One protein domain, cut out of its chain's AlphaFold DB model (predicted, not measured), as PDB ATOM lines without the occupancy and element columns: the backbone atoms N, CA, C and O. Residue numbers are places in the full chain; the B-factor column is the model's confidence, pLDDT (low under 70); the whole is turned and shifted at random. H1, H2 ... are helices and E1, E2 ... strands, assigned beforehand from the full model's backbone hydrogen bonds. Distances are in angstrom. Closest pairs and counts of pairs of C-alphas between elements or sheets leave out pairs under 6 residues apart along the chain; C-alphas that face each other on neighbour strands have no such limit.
ATOM      1  N   GLN A  17     126.009 143.345 107.698       94.00
ATOM      2  CA  GLN A  17     124.769 143.923 107.174       94.00
ATOM      3  C   GLN A  17     124.364 143.309 105.831       94.00
ATOM      4  O   GLN A  17     123.175 143.140 105.568       94.00
ATOM      5  N   ILE A  18     125.336 142.986 104.973       93.25
ATOM      6  CA  ILE A  18     125.080 142.313 103.694       93.25
ATOM      7  C   ILE A  18     124.524 140.909 103.949       93.25
ATOM      8  O   ILE A  18     123.514 140.545 103.346       93.25
ATOM      9  N   THR A  19     125.127 140.153 104.869       93.94
ATOM     10  CA  THR A  19     124.644 138.821 105.262       93.94
ATOM     11  C   THR A  19     123.245 138.883 105.877       93.94
ATOM     12  O   THR A  19     122.366 138.137 105.451       93.94
ATOM     13  N   ASP A  20     122.986 139.822 106.792       94.94
ATOM     14  CA  ASP A  20     121.659 140.013 107.396       94.94
ATOM     15  C   ASP A  20     120.587 140.328 106.334       94.94
ATOM     16  O   ASP A  20     119.478 139.786 106.361       94.94
ATOM     17  N   LEU A  21     120.910 141.188 105.360       94.69
ATOM     18  CA  LEU A  21     120.009 141.511 104.249       94.69
ATOM     19  C   LEU A  21     119.781 140.310 103.330       94.69
ATOM     20  O   LEU A  21     118.652 140.089 102.883       94.69
ATOM     21  N   PHE A  22     120.823 139.523 103.067       94.19
ATOM     22  CA  PHE A  22     120.712 138.289 102.302       94.19
ATOM     23  C   PHE A  22     119.734 137.324 102.984       94.19
ATOM     24  O   PHE A  22     118.747 136.907 102.370       94.19
ATOM     25  N   GLU A  23     119.937 137.036 104.273       94.56
ATOM     26  CA  GLU A  23     119.062 136.164 105.065       94.56
ATOM     27  C   GLU A  23     117.621 136.679 105.115       94.56
ATOM     28  O   GLU A  23     116.670 135.895 105.009       94.56
ATOM     29  N   HIS A  24     117.440 137.998 105.219       94.31
ATOM     30  CA  HIS A  24     116.124 138.621 105.169       94.31
ATOM     31  C   HIS A  24     115.404 138.323 103.846       94.31
ATOM     32  O   HIS A  24     114.269 137.836 103.863       94.31
ATOM     33  N   VAL A  25     116.056 138.558 102.702       92.81
ATOM     34  CA  VAL A  25     115.467 138.284 101.381       92.81
ATOM     35  C   VAL A  25     115.159 136.794 101.226       92.81
ATOM     36  O   VAL A  25     114.058 136.442 100.788       92.81
ATOM     37  N   VAL A  26     116.070 135.906 101.638       92.62
ATOM     38  CA  VAL A  26     115.835 134.451 101.630       92.62
ATOM     39  C   VAL A  26     114.611 134.080 102.471       92.62
ATOM     40  O   VAL A  26     113.756 133.320 102.017       92.62
ATOM     41  N   THR A  27     114.479 134.655 103.664       94.81
ATOM     42  CA  THR A  27     113.368 134.370 104.583       94.81
ATOM     43  C   THR A  27     112.028 134.840 104.021       94.81
ATOM     44  O   THR A  27     111.057 134.081 104.008       94.81
ATOM     45  N   VAL A  28     111.962 136.070 103.503       92.19
ATOM     46  CA  VAL A  28     110.730 136.652 102.937       92.19
ATOM     47  C   VAL A  28     110.267 135.897 101.687       92.19
ATOM     48  O   VAL A  28     109.067 135.805 101.412       92.19
ATOM     49  N   THR A  29     111.203 135.320 100.936       91.31
ATOM     50  CA  THR A  29     110.924 134.576  99.700       91.31
ATOM     51  C   THR A  29     110.810 133.067  99.899       91.31
ATOM     52  O   THR A  29     110.496 132.360  98.941       91.31
ATOM     53  N   GLU A  43     118.758 150.389  88.191       88.50
ATOM     54  CA  GLU A  43     119.052 151.399  89.209       88.50
ATOM     55  C   GLU A  43     119.460 150.787  90.558       88.50
ATOM     56  O   GLU A  43     119.821 151.517  91.480       88.50
ATOM     57  N   ALA A  44     119.409 149.457  90.695       90.00
ATOM     58  CA  ALA A  44     119.777 148.798  91.935       90.00
ATOM     59  C   ALA A  44     121.301 148.759  92.113       90.00
ATOM     60  O   ALA A  44     122.057 148.442  91.194       90.00
ATOM     61  N   VAL A  45     121.747 149.035  93.335       91.81
ATOM     62  CA  VAL A  45     123.152 148.946  93.733       91.81
ATOM     63  C   VAL A  45     123.424 147.549  94.272       91.81
ATOM     64  O   VAL A  45     122.736 147.092  95.186       91.81
ATOM     65  N   GLU A  46     124.430 146.883  93.714       92.88
ATOM     66  CA  GLU A  46     124.910 145.591  94.202       92.88
ATOM     67  C   GLU A  46     125.891 145.777  95.364       92.88
ATOM     68  O   GLU A  46     126.840 146.561  95.280       92.88
ATOM     69  N   TYR A  47     125.679 145.013  96.433       93.38
ATOM     70  CA  TYR A  47     126.615 144.857  97.538       93.38
ATOM     71  C   TYR A  47     127.006 143.392  97.655       93.38
ATOM     72  O   TYR A  47     126.139 142.524  97.737       93.38
ATOM     73  N   THR A  48     128.310 143.137  97.706       93.19
ATOM     74  CA  THR A  48     128.866 141.784  97.718       93.19
ATOM     75  C   THR A  48     129.730 141.567  98.950       93.19
ATOM     76  O   THR A  48     130.559 142.414  99.295       93.19
ATOM     77  N   VAL A  49     129.571 140.411  99.586       92.81
ATOM     78  CA  VAL A  49     130.466 139.911 100.632       92.81
ATOM     79  C   VAL A  49     131.082 138.593 100.181       92.81
ATOM     80  O   VAL A  49     130.385 137.726  99.664       92.81
ATOM     81  N   PHE A  50     132.393 138.454 100.366       90.31
ATOM     82  CA  PHE A  50     133.135 137.241 100.031       90.31
ATOM     83  C   PHE A  50     133.312 136.370 101.274       90.31
ATOM     84  O   PHE A  50     133.765 136.868 102.308       90.31
ATOM     85  N   ASP A  51     133.032 135.076 101.141       82.25
ATOM     86  CA  ASP A  51     133.376 134.049 102.123       82.25
ATOM     87  C   ASP A  51     134.244 132.976 101.449       82.25
ATOM     88  O   ASP A  51     133.779 132.012 100.839       82.25
ATOM     89  N   GLY A  52     135.560 133.199 101.483       83.50
ATOM     90  CA  GLY A  52     136.526 132.345 100.798       83.50
ATOM     91  C   GLY A  52     136.372 132.399  99.268       83.50
ATOM     92  O   GLY A  52     136.528 133.479  98.696       83.50
ATOM     93  N   PRO A  53     136.165 131.256  98.579       82.69
ATOM     94  CA  PRO A  53     135.930 131.239  97.137       82.69
ATOM     95  C   PRO A  53     134.507 131.665  96.760       82.69
ATOM     96  O   PRO A  53     134.270 131.898  95.580       82.69
ATOM     97  N   ASP A  54     133.591 131.727  97.728       87.50
ATOM     98  CA  ASP A  54     132.180 132.027  97.520       87.50
ATOM     99  C   ASP A  54     131.856 133.490  97.822       87.50
ATOM    100  O   ASP A  54     132.656 134.224  98.414       87.50
ATOM    101  N   TYR A  55     130.684 133.933  97.377       90.25
ATOM    102  CA  TYR A  55     130.196 135.268  97.659       90.25
ATOM    103  C   TYR A  55     128.674 135.350  97.652       90.25
ATOM    104  O   TYR A  55     127.982 134.706  96.861       90.25
ATOM    105  N   LEU A  56     128.166 136.224  98.516       93.19
ATOM    106  CA  LEU A  56     126.765 136.615  98.545       93.19
ATOM    107  C   LEU A  56     126.644 138.015  97.958       93.19
ATOM    108  O   LEU A  56     127.416 138.905  98.318       93.19
ATOM    109  N   SER A  57     125.652 138.214  97.099       92.81
ATOM    110  CA  SER A  57     125.284 139.529  96.579       92.81
ATOM    111  C   SER A  57     123.866 139.889  96.996       92.81
ATOM    112  O   SER A  57     122.966 139.048  96.976       92.81
ATOM    113  N   VAL A  58     123.654 141.154  97.342       93.31
ATOM    114  CA  VAL A  58     122.332 141.751  97.552       93.31
ATOM    115  C   VAL A  58     122.196 142.998  96.692       93.31
ATOM    116  O   VAL A  58     123.142 143.769  96.546       93.31
ATOM    117  N   TRP A  59     121.010 143.211  96.132       93.44
ATOM    118  CA  TRP A  59     120.700 144.392  95.329       93.44
ATOM    119  C   TRP A  59     119.727 145.272  96.085       93.44
ATOM    120  O   TRP A  59     118.696 144.784  96.558       93.44
ATOM    121  N   LEU A  60     120.049 146.560  96.187       92.06
ATOM    122  CA  LEU A  60     119.212 147.558  96.840       92.06
ATOM    123  C   LEU A  60     118.754 148.605  95.826       92.06
ATOM    124  O   LEU A  60     119.584 149.210  95.154       92.06
ATOM    125  N   LEU A  61     117.449 148.859  95.764       90.12
ATOM    126  CA  LEU A  61     116.847 149.958  95.009       90.12
ATOM    127  C   LEU A  61     116.318 150.992  96.007       90.12
ATOM    128  O   LEU A  61     115.551 150.636  96.898       90.12
ATOM    129  N   ASP A  62     116.767 152.246  95.912       87.75
ATOM    130  CA  ASP A  62     116.422 153.318  96.865       87.75
ATOM    131  C   ASP A  62     116.618 152.929  98.348       87.75
ATOM    132  O   ASP A  62     115.847 153.308  99.230       87.75
ATOM    133  N   GLY A  63     117.654 152.128  98.628       86.31
ATOM    134  CA  GLY A  63     117.974 151.632  99.973       86.31
ATOM    135  C   GLY A  63     117.157 150.418 100.435       86.31
ATOM    136  O   GLY A  63     117.403 149.912 101.528       86.31
ATOM    137  N   TRP A  64     116.232 149.914  99.615       88.56
ATOM    138  CA  TRP A  64     115.423 148.733  99.914       88.56
ATOM    139  C   TRP A  64     115.974 147.489  99.220       88.56
ATOM    140  O   TRP A  64     116.250 147.549  98.021       88.56
ATOM    141  N   PRO A  65     116.108 146.346  99.918       90.31
ATOM    142  CA  PRO A  65     116.545 145.114  99.278       90.31
ATOM    143  C   PRO A  65     115.503 144.676  98.248       90.31
ATOM    144  O   PRO A  65     114.316 144.616  98.552       90.31
ATOM    145  N   VAL A  66     115.944 144.355  97.036       91.19
ATOM    146  CA  VAL A  66     115.086 143.842  95.955       91.19
ATOM    147  C   VAL A  66     115.468 142.428  95.540       91.19
ATOM    148  O   VAL A  66     114.628 141.693  95.024       91.19
ATOM    149  N   ALA A  67     116.710 142.015  95.796       91.94
ATOM    150  CA  ALA A  67     117.174 140.673  95.487       91.94
ATOM    151  C   ALA A  67     118.392 140.264  96.312       91.94
ATOM    152  O   ALA A  67     119.104 141.110  96.856       91.94
ATOM    153  N   ALA A  68     118.626 138.958  96.355       93.12
ATOM    154  CA  ALA A  68     119.768 138.322  96.988       93.12
ATOM    155  C   ALA A  68     120.197 137.087  96.182       93.12
ATOM    156  O   ALA A  68     119.347 136.374  95.645       93.12
ATOM    157  N   ALA A  69     121.497 136.820  96.095       92.31
ATOM    158  CA  ALA A  69     122.032 135.684  95.351       92.31
ATOM    159  C   ALA A  69     123.298 135.103  95.988       92.31
ATOM    160  O   ALA A  69     124.098 135.840  96.561       92.31
ATOM    161  N   ALA A  70     123.467 133.790  95.831       91.38
ATOM    162  CA  ALA A  70     124.728 133.073  95.995       91.38
ATOM    163  C   ALA A  70     125.070 132.472  94.617       91.38
ATOM    164  O   ALA A  70     124.584 131.386  94.272       91.38
ATOM    165  N   PRO A  71     125.778 133.217  93.743       84.31
ATOM    166  CA  PRO A  71     125.856 132.867  92.324       84.31
ATOM    167  C   PRO A  71     126.613 131.572  92.033       84.31
ATOM    168  O   PRO A  71     126.290 130.903  91.051       84.31
ATOM    169  N   LEU A  72     127.578 131.188  92.877       86.12
ATOM    170  CA  LEU A  72     128.289 129.914  92.715       86.12
ATOM    171  C   LEU A  72     127.397 128.699  92.990       86.12
ATOM    172  O   LEU A  72     127.580 127.662  92.355       86.12
ATOM    173  N   ASP A  73     126.391 128.855  93.850       86.31
ATOM    174  CA  ASP A  73     125.364 127.842  94.108       86.31
ATOM    175  C   ASP A  73     124.228 127.864  93.070       86.31
ATOM    176  O   ASP A  73     123.315 127.035  93.118       86.31
ATOM    177  N   GLY A  74     124.237 128.828  92.141       86.88
ATOM    178  CA  GLY A  74     123.111 129.083  91.241       86.88
ATOM    179  C   GLY A  74     121.840 129.505  91.988       86.88
ATOM    180  O   GLY A  74     120.730 129.262  91.510       86.88
ATOM    181  N   PHE A  75     121.986 130.096  93.177       88.81
ATOM    182  CA  PHE A  75     120.874 130.478  94.037       88.81
ATOM    183  C   PHE A  75     120.528 131.955  93.855       88.81
ATOM    184  O   PHE A  75     121.360 132.830  94.094       88.81
ATOM    185  N   PHE A  76     119.273 132.231  93.500       89.75
ATOM    186  CA  PHE A  76     118.755 133.583  93.297       89.75
ATOM    187  C   PHE A  76     117.405 133.737  93.992       89.75
ATOM    188  O   PHE A  76     116.542 132.858  93.913       89.75
ATOM    189  N   ARG A  77     117.221 134.866  94.677       90.19
ATOM    190  CA  ARG A  77     115.968 135.267  95.311       90.19
ATOM    191  C   ARG A  77     115.636 136.702  94.946       90.19
ATOM    192  O   ARG A  77     116.491 137.579  95.010       90.19
ATOM    193  N   HIS A  78     114.375 136.937  94.618       89.00
ATOM    194  CA  HIS A  78     113.854 138.256  94.274       89.00
ATOM    195  C   HIS A  78     112.612 138.584  95.103       89.00
ATOM    196  O   HIS A  78     111.722 137.749  95.297       89.00
ATOM    197  N   LEU A  79     112.557 139.815  95.607       87.44
ATOM    198  CA  LEU A  79     111.331 140.367  96.156       87.44
ATOM    199  C   LEU A  79     110.465 140.824  94.985       87.44
ATOM    200  O   LEU A  79     110.921 141.545  94.102       87.44
TER     201      LEU A  79
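What this domain is: This is residues 17 to 29 and 43 to 79 of the 83 residues of an uncharacterized protein of Enterobacter sp. SECR19-1250 (UniProt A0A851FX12). One helix, H1, packs across one face of a twisted four-stranded sheet whose other face is bare, making two layers. The strands form a meander, each the antiparallel neighbour of the one before, in the order E1 - E2 - E3 - E4. The 50 printed residues, H1 first, are of mixed class and compact, with a radius of gyration of the C-alphas of 10.0 A and spans of 29 by 19 by 18 A.

Where its parts are: H1, residues 17 to 29, starts at C-alpha 17 (124.769, 143.923, 107.174) and is 18.3 A long. E1 is residues 45 to 51, 19.9 A; E2 54 to 61, 23.7 A; E3 64 to 70, 18.6 A; E4 75 to 78, 10.5 A, ending at C-alpha 78 (113.854, 138.256, 94.274).

How they stand to each other: H1, with every O i to N i+4 pair within hydrogen-bond range, runs across the strands, at 76 degrees to E2 on the local plane; its height over the sheet is 7.8 A. The closest C-alphas of H1 and E3 are those of Phe 22 and Ala 68, 5.4 A apart. Three hairpins have N and O within hydrogen-bond range: N 47 and O 58, 2.8 A, in E1 and E2; N 59 and O 67, 2.9 A, in E2 and E3; N 77 and O 68, 2.8 A, in E3 and E4.

The domain as a whole: Residues 30 to 42 are cut out; C-alphas 29 and 43 are 21.4 A apart. The farthest C-alphas, of Pro 53 and Asp 62, are 29.5 A apart. No printed residue is under 70 in pLDDT.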